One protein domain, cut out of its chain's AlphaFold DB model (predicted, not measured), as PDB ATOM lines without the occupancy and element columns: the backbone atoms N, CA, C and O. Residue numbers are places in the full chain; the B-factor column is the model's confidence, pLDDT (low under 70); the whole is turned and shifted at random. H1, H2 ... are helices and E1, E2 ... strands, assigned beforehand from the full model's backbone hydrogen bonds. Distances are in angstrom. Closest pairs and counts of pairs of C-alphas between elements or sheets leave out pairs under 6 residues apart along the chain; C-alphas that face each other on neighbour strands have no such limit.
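AT A GLANCE: This is residues 2 to 68 of the 666 residues of the protein "Triglyceride_lipase" of Leishmania braziliensis MHOM/BR/75/M2904 (UniProt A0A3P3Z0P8). There is little regular structure here: two short helices, H1 and H2, run opposite ways on one side, and a small antiparallel hairpin, E1 and E2, with its long looped link lies on the other. The printed part has 67 residues, with H1, H2, E1, E2 in that order; the class is mixed, with only 22 residues in named elements. It is compact and rounded, with a radius of gyration of the C-alphas of 11.7 A and spans of 31 by 29 by 21 A.

HOW THE PARTS SIT: Look first at H1, residues 11 to 16, and H2, residues 25 to 34, a helical hairpin that only just touches, with 3 pairs of C-alphas within 8 A, the closest Ala 12 and Gly 27 at 7.1 A. They run opposite ways at a steep tilt of 40 degrees. In both, every O i to N i+4 pair is within hydrogen-bond range. Next, E1, residues 39 to 41, and E2, residues 62 to 64, form an antiparallel hairpin; N 40 and O 63, 2.8 A apart, are within hydrogen-bond range. H1 is apart from both strands.

IN THESE COORDINATES: Find C-alpha 11 at (-7.722, -9.761, 16.622), where H1 begins its 8.9 A; H2 measures 14.8 A, E1 6.8 A and E2 6.9 A, ending at C-alpha 64, (-10.153, -25.335, 22.160).

THE WHOLE: The C-alphas farthest apart, Val 2 and Asp 21, are 34.3 A apart. The printed part has no cut; the link from E1 to E2 is long, 20 residues. Residues 2 to 35 have pLDDT under 70.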
ATOM      1  N   VAL A   2      -5.727 -20.667   1.186       45.50
ATOM      2  CA  VAL A   2      -5.548 -21.127   2.578       45.50
ATOM      3  C   VAL A   2      -4.982 -19.980   3.407       45.50
ATOM      4  O   VAL A   2      -3.852 -19.553   3.182       45.50
ATOM      5  N   VAL A   3      -5.773 -19.468   4.348       55.94
ATOM      6  CA  VAL A   3      -5.319 -18.462   5.316       55.94
ATOM      7  C   VAL A   3      -4.483 -19.177   6.381       55.94
ATOM      8  O   VAL A   3      -4.951 -20.152   6.967       55.94
ATOM      9  N   CYS A   4      -3.250 -18.726   6.627       68.31
ATOM     10  CA  CYS A   4      -2.401 -19.317   7.664       68.31
ATOM     11  C   CYS A   4      -2.946 -19.027   9.074       68.31
ATOM     12  O   CYS A   4      -3.696 -18.069   9.267       68.31
ATOM     13  N   ASP A   5      -2.549 -19.826  10.071       64.00
ATOM     14  CA  ASP A   5      -3.064 -19.718  11.447       64.00
ATOM     15  C   ASP A   5      -3.005 -18.284  11.999       64.00
ATOM     16  O   ASP A   5      -4.019 -17.782  12.490       64.00
ATOM     17  N   CYS A   6      -1.870 -17.599  11.815       63.62
ATOM     18  CA  CYS A   6      -1.655 -16.211  12.233       63.62
ATOM     19  C   CYS A   6      -2.674 -15.239  11.616       63.62
ATOM     20  O   CYS A   6      -3.252 -14.425  12.329       63.62
ATOM     21  N   CYS A   7      -2.941 -15.347  10.309       63.34
ATOM     22  CA  CYS A   7      -3.908 -14.492   9.611       63.34
ATOM     23  C   CYS A   7      -5.367 -14.943   9.805       63.34
ATOM     24  O   CYS A   7      -6.283 -14.170   9.545       63.34
ATOM     25  N   SER A   8      -5.602 -16.180  10.261       63.12
ATOM     26  CA  SER A   8      -6.939 -16.711  10.583       63.12
ATOM     27  C   SER A   8      -7.349 -16.491  12.047       63.12
ATOM     28  O   SER A   8      -8.447 -16.884  12.454       63.12
ATOM     29  N   THR A   9      -6.452 -15.909  12.847       63.38
ATOM     30  CA  THR A   9      -6.654 -15.616  14.266       63.38
ATOM     31  C   THR A   9      -7.244 -14.220  14.418       63.38
ATOM     32  O   THR A   9      -6.598 -13.213  14.141       63.38
ATOM     33  N   LEU A  10      -8.495 -14.164  14.867       63.47
ATOM     34  CA  LEU A  10      -9.254 -12.924  15.017       63.47
ATOM     35  C   LEU A  10      -8.618 -12.020  16.088       63.47
ATOM     36  O   LEU A  10      -8.308 -12.481  17.186       63.47
ATOM     37  N   TRP A  11      -8.459 -10.728  15.788       55.59
ATOM     38  CA  TRP A  11      -7.722  -9.761  16.622       55.59
ATOM     39  C   TRP A  11      -8.185  -9.724  18.088       55.59
ATOM     40  O   TRP A  11      -7.361  -9.672  19.000       55.59
ATOM     41  N   ALA A  12      -9.494  -9.843  18.335       55.03
ATOM     42  CA  ALA A  12     -10.029  -9.902  19.692       55.03
ATOM     43  C   ALA A  12      -9.509 -11.123  20.480       55.03
ATOM     44  O   ALA A  12      -9.129 -10.962  21.636       55.03
ATOM     45  N   LEU A  13      -9.386 -12.312  19.868       60.75
ATOM     46  CA  LEU A  13      -8.795 -13.494  20.524       60.75
ATOM     47  C   LEU A  13      -7.324 -13.272  20.899       60.75
ATOM     48  O   LEU A  13      -6.899 -13.671  21.982       60.75
ATOM     49  N   ALA A  14      -6.568 -12.583  20.040       55.88
ATOM     50  CA  ALA A  14      -5.180 -12.216  20.319       55.88
ATOM     51  C   ALA A  14      -5.038 -11.195  21.469       55.88
ATOM     52  O   ALA A  14      -3.957 -11.081  22.045       55.88
ATOM     53  N   ASN A  15      -6.109 -10.479  21.835       51.03
ATOM     54  CA  ASN A  15      -6.152  -9.603  23.011       51.03
ATOM     55  C   ASN A  15      -6.731 -10.293  24.256       51.03
ATOM     56  O   ASN A  15      -6.194 -10.109  25.343       51.03
ATOM     57  N   LEU A  16      -7.734 -11.161  24.112       52.28
ATOM     58  CA  LEU A  16      -8.254 -12.005  25.198       52.28
ATOM     59  C   LEU A  16      -7.167 -12.922  25.789       52.28
ATOM     60  O   LEU A  16      -7.123 -13.144  26.998       52.28
ATOM     61  N   ALA A  17      -6.220 -13.378  24.962       44.28
ATOM     62  CA  ALA A  17      -5.031 -14.103  25.412       44.28
ATOM     63  C   ALA A  17      -4.110 -13.294  26.360       44.28
ATOM     64  O   ALA A  17      -3.282 -13.895  27.043       44.28
ATOM     65  N   LYS A  18      -4.249 -11.959  26.429       48.62
ATOM     66  CA  LYS A  18      -3.405 -11.055  27.237       48.62
ATOM     67  C   LYS A  18      -3.919 -10.817  28.665       48.62
ATOM     68  O   LYS A  18      -3.247 -10.120  29.414       48.62
ATOM     69  N   ARG A  19      -5.068 -11.400  29.047       48.97
ATOM     70  CA  ARG A  19      -5.600 -11.443  30.430       48.97
ATOM     71  C   ARG A  19      -5.593 -10.096  31.184       48.97
ATOM     72  O   ARG A  19      -5.107 -10.016  32.307       48.97
ATOM     73  N   GLY A  20      -6.167  -9.054  30.584       45.75
ATOM     74  CA  GLY A  20      -6.642  -7.898  31.357       45.75
ATOM     75  C   GLY A  20      -7.966  -8.232  32.054       45.75
ATOM     76  O   GLY A  20      -8.773  -8.968  31.492       45.75
ATOM     77  N   ASP A  21      -8.204  -7.694  33.252       44.03
ATOM     78  CA  ASP A  21      -9.430  -7.963  34.027       44.03
ATOM     79  C   ASP A  21     -10.710  -7.323  33.444       44.03
ATOM     80  O   ASP A  21     -11.811  -7.664  33.869       44.03
ATOM     81  N   GLY A  22     -10.587  -6.422  32.460       47.62
ATOM     82  CA  GLY A  22     -11.713  -5.720  31.837       47.62
ATOM     83  C   GLY A  22     -12.092  -6.229  30.439       47.62
ATOM     84  O   GLY A  22     -11.421  -5.909  29.458       47.62
ATOM     85  N   GLY A  23     -13.239  -6.910  30.339       50.69
ATOM     86  CA  GLY A  23     -14.064  -6.961  29.120       50.69
ATOM     87  C   GLY A  23     -13.823  -8.083  28.090       50.69
ATOM     88  O   GLY A  23     -12.959  -8.944  28.219       50.69
ATOM     89  N   LEU A  24     -14.644  -8.042  27.027       50.34
ATOM     90  CA  LEU A  24     -14.643  -8.898  25.821       50.34
ATOM     91  C   LEU A  24     -15.165 -10.353  25.917       50.34
ATOM     92  O   LEU A  24     -15.078 -11.081  24.923       50.34
ATOM     93  N   LEU A  25     -15.835 -10.761  27.004       53.81
ATOM     94  CA  LEU A  25     -16.606 -12.024  27.017       53.81
ATOM     95  C   LEU A  25     -17.704 -12.053  25.937       53.81
ATOM     96  O   LEU A  25     -17.847 -13.051  25.237       53.81
ATOM     97  N   TRP A  26     -18.419 -10.947  25.707       52.41
ATOM     98  CA  TRP A  26     -19.373 -10.864  24.593       52.41
ATOM     99  C   TRP A  26     -18.702 -11.023  23.224       52.41
ATOM    100  O   TRP A  26     -19.220 -11.735  22.368       52.41
ATOM    101  N   GLY A  27     -17.506 -10.454  23.035       55.88
ATOM    102  CA  GLY A  27     -16.727 -10.610  21.803       55.88
ATOM    103  C   GLY A  27     -16.440 -12.079  21.477       55.88
ATOM    104  O   GLY A  27     -16.666 -12.512  20.351       55.88
ATOM    105  N   LEU A  28     -16.034 -12.877  22.472       59.47
ATOM    106  CA  LEU A  28     -15.874 -14.332  22.333       59.47
ATOM    107  C   LEU A  28     -17.138 -15.025  21.796       59.47
ATOM    108  O   LEU A  28     -17.049 -15.878  20.910       59.47
ATOM    109  N   TYR A  29     -18.306 -14.651  22.319       59.75
ATOM    110  CA  TYR A  29     -19.602 -15.186  21.907       59.75
ATOM    111  C   TYR A  29     -19.959 -14.831  20.450       59.75
ATOM    112  O   TYR A  29     -20.451 -15.696  19.726       59.75
ATOM    113  N   VAL A  30     -19.644 -13.615  19.977       58.81
ATOM    114  CA  VAL A  30     -19.807 -13.244  18.553       58.81
ATOM    115  C   VAL A  30     -18.923 -14.111  17.657       58.81
ATOM    116  O   VAL A  30     -19.379 -14.667  16.659       58.81
ATOM    117  N   LEU A  31     -17.651 -14.274  18.030       61.19
ATOM    118  CA  LEU A  31     -16.692 -15.046  17.237       61.19
ATOM    119  C   LEU A  31     -17.041 -16.542  17.186       61.19
ATOM    120  O   LEU A  31     -16.790 -17.182  16.167       61.19
ATOM    121  N   ARG A  32     -17.687 -17.078  18.233       67.00
ATOM    122  CA  ARG A  32     -18.287 -18.423  18.235       67.00
ATOM    123  C   ARG A  32     -19.360 -18.580  17.153       67.00
ATOM    124  O   ARG A  32     -19.405 -19.635  16.525       67.00
ATOM    125  N   ALA A  33     -20.194 -17.565  16.926       62.19
ATOM    126  CA  ALA A  33     -21.211 -17.587  15.873       62.19
ATOM    127  C   ALA A  33     -20.620 -17.381  14.463       62.19
ATOM    128  O   ALA A  33     -21.221 -17.820  13.487       62.19
ATOM    129  N   ALA A  34     -19.441 -16.758  14.346       60.53
ATOM    130  CA  ALA A  34     -18.762 -16.516  13.069       60.53
ATOM    131  C   ALA A  34     -17.994 -17.734  12.508       60.53
ATOM    132  O   ALA A  34     -17.641 -17.738  11.329       60.53
ATOM    133  N   GLY A  35     -17.723 -18.768  13.316       66.56
ATOM    134  CA  GLY A  35     -17.184 -20.046  12.835       66.56
ATOM    135  C   GLY A  35     -16.234 -20.760  13.799       66.56
ATOM    136  O   GLY A  35     -16.118 -20.429  14.977       66.56
ATOM    137  N   ALA A  36     -15.529 -21.773  13.284       70.19
ATOM    138  CA  ALA A  36     -14.611 -22.593  14.073       70.19
ATOM    139  C   ALA A  36     -13.420 -21.771  14.605       70.19
ATOM    140  O   ALA A  36     -12.597 -21.261  13.832       70.19
ATOM    141  N   MET A  37     -13.308 -21.679  15.930       77.69
ATOM    142  CA  MET A  37     -12.284 -20.890  16.618       77.69
ATOM    143  C   MET A  37     -10.931 -21.633  16.672       77.69
ATOM    144  O   MET A  37     -10.905 -22.868  16.662       77.69
ATOM    145  N   PRO A  38      -9.786 -20.922  16.720       82.50
ATOM    146  CA  PRO A  38      -8.472 -21.552  16.851       82.50
ATOM    147  C   PRO A  38      -8.311 -22.280  18.195       82.50
ATOM    148  O   PRO A  38      -9.052 -22.069  19.158       82.50
ATOM    149  N   ARG A  39      -7.300 -23.141  18.273       86.38
ATOM    150  CA  ARG A  39      -6.869 -23.837  19.485       86.38
ATOM    151  C   ARG A  39      -5.692 -23.091  20.113       86.38
ATOM    152  O   ARG A  39      -4.883 -22.506  19.403       86.38
ATOM    153  N   MET A  40      -5.587 -23.120  21.434       87.50
ATOM    154  CA  MET A  40      -4.522 -22.482  22.211       87.50
ATOM    155  C   MET A  40      -3.532 -23.535  22.705       87.50
ATOM    156  O   MET A  40      -3.942 -24.579  23.210       87.50
ATOM    157  N   CYS A  41      -2.233 -23.275  22.570       90.19
ATOM    158  CA  CYS A  41      -1.198 -24.114  23.169       90.19
ATOM    159  C   CYS A  41      -1.312 -24.138  24.704       90.19
ATOM    160  O   CYS A  41      -1.490 -23.092  25.323       90.19
ATOM    161  N   ILE A  42      -1.152 -25.313  25.322       90.69
ATOM    162  CA  ILE A  42      -1.164 -25.441  26.792       90.69
ATOM    163  C   ILE A  42       0.105 -24.919  27.486       90.69
ATOM    164  O   ILE A  42       0.127 -24.792  28.707       90.69
ATOM    165  N   GLY A  43       1.178 -24.660  26.732       88.06
ATOM    166  CA  GLY A  43       2.434 -24.147  27.278       88.06
ATOM    167  C   GLY A  43       2.240 -22.726  27.819       88.06
ATOM    168  O   GLY A  43       1.921 -21.843  27.020       88.06
ATOM    169  N   PRO A  44       2.448 -22.469  29.126       80.56
ATOM    170  CA  PRO A  44       1.989 -21.236  29.772       80.56
ATOM    171  C   PRO A  44       2.616 -19.961  29.193       80.56
ATOM    172  O   PRO A  44       1.941 -18.942  29.133       80.56
ATOM    173  N   SER A  45       3.863 -20.037  28.718       82.25
ATOM    174  CA  SER A  45       4.590 -18.926  28.079       82.25
ATOM    175  C   SER A  45       4.527 -18.943  26.544       82.25
ATOM    176  O   SER A  45       5.196 -18.145  25.893       82.25
ATOM    177  N   CYS A  46       3.815 -19.901  25.941       84.38
ATOM    178  CA  CYS A  46       3.834 -20.114  24.492       84.38
ATOM    179  C   CYS A  46       2.816 -19.230  23.760       84.38
ATOM    180  O   CYS A  46       3.133 -18.686  22.707       84.38
ATOM    181  N   HIS A  47       1.602 -19.099  24.307       75.62
ATOM    182  CA  HIS A  47       0.491 -18.273  23.796       75.62
ATOM    183  C   HIS A  47       0.068 -18.489  22.322       75.62
ATOM    184  O   HIS A  47      -0.834 -17.800  21.846       75.62
ATOM    185  N   ILE A  48       0.662 -19.446  21.597       85.62
ATOM    186  CA  ILE A  48       0.351 -19.714  20.188       85.62
ATOM    187  C   ILE A  48      -1.107 -20.156  20.029       85.62
ATOM    188  O   ILE A  48      -1.573 -21.099  20.679       85.62
ATOM    189  N   LEU A  49      -1.786 -19.484  19.096       85.38
ATOM    190  CA  LEU A  49      -3.092 -19.847  18.563       85.38
ATOM    191  C   LEU A  49      -2.899 -20.525  17.198       85.38
ATOM    192  O   LEU A  49      -2.187 -20.017  16.336       85.38
ATOM    193  N   THR A  50      -3.497 -21.700  17.017       84.50
ATOM    194  CA  THR A  50      -3.329 -22.552  15.828       84.50
ATOM    195  C   THR A  50      -4.556 -23.431  15.612       84.50
ATOM    196  O   THR A  50      -5.241 -23.792  16.565       84.50
ATOM    197  N   ARG A  51      -4.864 -23.819  14.375       85.12
ATOM    198  CA  ARG A  51      -5.913 -24.811  14.082       85.12
ATOM    199  C   ARG A  51      -5.412 -26.255  14.240       85.12
ATOM    200  O   ARG A  51      -6.219 -27.180  14.242       85.12
ATOM    201  N   GLN A  52      -4.106 -26.453  14.437       86.94
ATOM    202  CA  GLN A  52      -3.474 -27.758  14.647       86.94
ATOM    203  C   GLN A  52      -3.713 -28.300  16.066       86.94
ATOM    204  O   GLN A  52      -3.825 -27.548  17.036       86.94
ATOM    205  N   LEU A  53      -3.761 -29.630  16.207       88.62
ATOM    206  CA  LEU A  53      -3.987 -30.306  17.495       88.62
ATOM    207  C   LEU A  53      -2.755 -30.318  18.426       88.62
ATOM    208  O   LEU A  53      -2.887 -30.591  19.623       88.62
ATOM    209  N   ALA A  54      -1.582 -30.010  17.872       90.62
ATOM    210  CA  ALA A  54      -0.320 -29.793  18.566       90.62
ATOM    211  C   ALA A  54       0.265 -28.438  18.135       90.62
ATOM    212  O   ALA A  54       0.011 -27.960  17.032       90.62
ATOM    213  N   CYS A  55       1.025 -27.798  19.018       90.69
ATOM    214  CA  CYS A  55       1.593 -26.478  18.793       90.69
ATOM    215  C   CYS A  55       2.845 -26.558  17.911       90.69
ATOM    216  O   CYS A  55       3.851 -27.138  18.320       90.69
ATOM    217  N   TYR A  56       2.827 -25.898  16.752       89.19
ATOM    218  CA  TYR A  56       3.971 -25.861  15.833       89.19
ATOM    219  C   TYR A  56       5.232 -25.197  16.426       89.19
ATOM    220  O   TYR A  56       6.330 -25.447  15.939       89.19
ATOM    221  N   GLY A  57       5.098 -24.362  17.465       88.88
ATOM    222  CA  GLY A  57       6.229 -23.669  18.094       88.88
ATOM    223  C   GLY A  57       6.924 -24.438  19.225       88.88
ATOM    224  O   GLY A  57       8.092 -24.175  19.494       88.88
ATOM    225  N   CYS A  58       6.239 -25.369  19.901       90.44
ATOM    226  CA  CYS A  58       6.803 -26.073  21.067       90.44
ATOM    227  C   CYS A  58       6.363 -27.542  21.230       90.44
ATOM    228  O   CYS A  58       6.632 -28.149  22.264       90.44
ATOM    229  N   GLY A  59       5.643 -28.118  20.262       90.44
ATOM    230  CA  GLY A  59       5.232 -29.530  20.234       90.44
ATOM    231  C   GLY A  59       4.149 -29.956  21.238       90.44
ATOM    232  O   GLY A  59       3.634 -31.067  21.132       90.44
ATOM    233  N   LEU A  60       3.778 -29.102  22.197       92.81
ATOM    234  CA  LEU A  60       2.758 -29.401  23.212       92.81
ATOM    235  C   LEU A  60       1.341 -29.476  22.604       92.81
ATOM    236  O   LEU A  60       1.070 -28.772  21.628       92.81
ATOM    237  N   PRO A  61       0.408 -30.247  23.197       93.00
ATOM    238  CA  PRO A  61      -1.000 -30.242  22.803       93.00
ATOM    239  C   PRO A  61      -1.649 -28.851  22.796       93.00
ATOM    240  O   PRO A  61      -1.216 -27.919  23.483       93.00
ATOM    241  N   THR A  62      -2.742 -28.730  22.045       90.75
ATOM    242  CA  THR A  62      -3.585 -27.528  22.017       90.75
ATOM    243  C   THR A  62      -5.000 -27.836  22.503       90.75
ATOM    244  O   THR A  62      -5.542 -28.913  22.239       90.75
ATOM    245  N   VAL A  63      -5.627 -26.882  23.190       88.69
ATOM    246  CA  VAL A  63      -7.013 -26.947  23.694       88.69
ATOM    247  C   VAL A  63      -7.911 -25.999  22.902       88.69
ATOM    248  O   VAL A  63      -7.426 -25.037  22.313       88.69
ATOM    249  N   VAL A  64      -9.220 -26.247  22.849       84.81
ATOM    250  CA  VAL A  64     -10.153 -25.335  22.160       84.81
ATOM    251  C   VAL A  64     -10.199 -23.966  22.851       84.81
ATOM    252  O   VAL A  64     -10.189 -23.895  24.076       84.81
ATOM    253  N   THR A  65     -10.281 -22.868  22.086       80.94
ATOM    254  CA  THR A  65     -10.612 -21.543  22.665       80.94
ATOM    255  C   THR A  65     -12.116 -21.288  22.758       80.94
ATOM    256  O   THR A  65     -12.525 -20.298  23.361       80.94
ATOM    257  N   GLN A  66     -12.930 -22.192  22.205       80.25
ATOM    258  CA  GLN A  66     -14.386 -22.107  22.142       80.25
ATOM    259  C   GLN A  66     -15.007 -21.798  23.526       80.25
ATOM    260  O   GLN A  66     -14.721 -22.526  24.479       80.25
ATOM    261  N   PRO A  67     -15.847 -20.752  23.658       77.69
ATOM    262  CA  PRO A  67     -16.450 -20.366  24.933       77.69
ATOM    263  C   PRO A  67     -17.353 -21.449  25.506       77.69
ATOM    264  O   PRO A  67     -18.167 -22.028  24.777       77.69
ATOM    265  N   HIS A  68     -17.212 -21.683  26.807       76.69
ATOM    266  CA  HIS A  68     -17.913 -22.673  27.625       76.69
ATOM    267  C   HIS A  68     -17.720 -24.132  27.189       76.69
ATOM    268  O   HIS A  68     -18.401 -25.016  27.706       76.69
TER     269      HIS A  68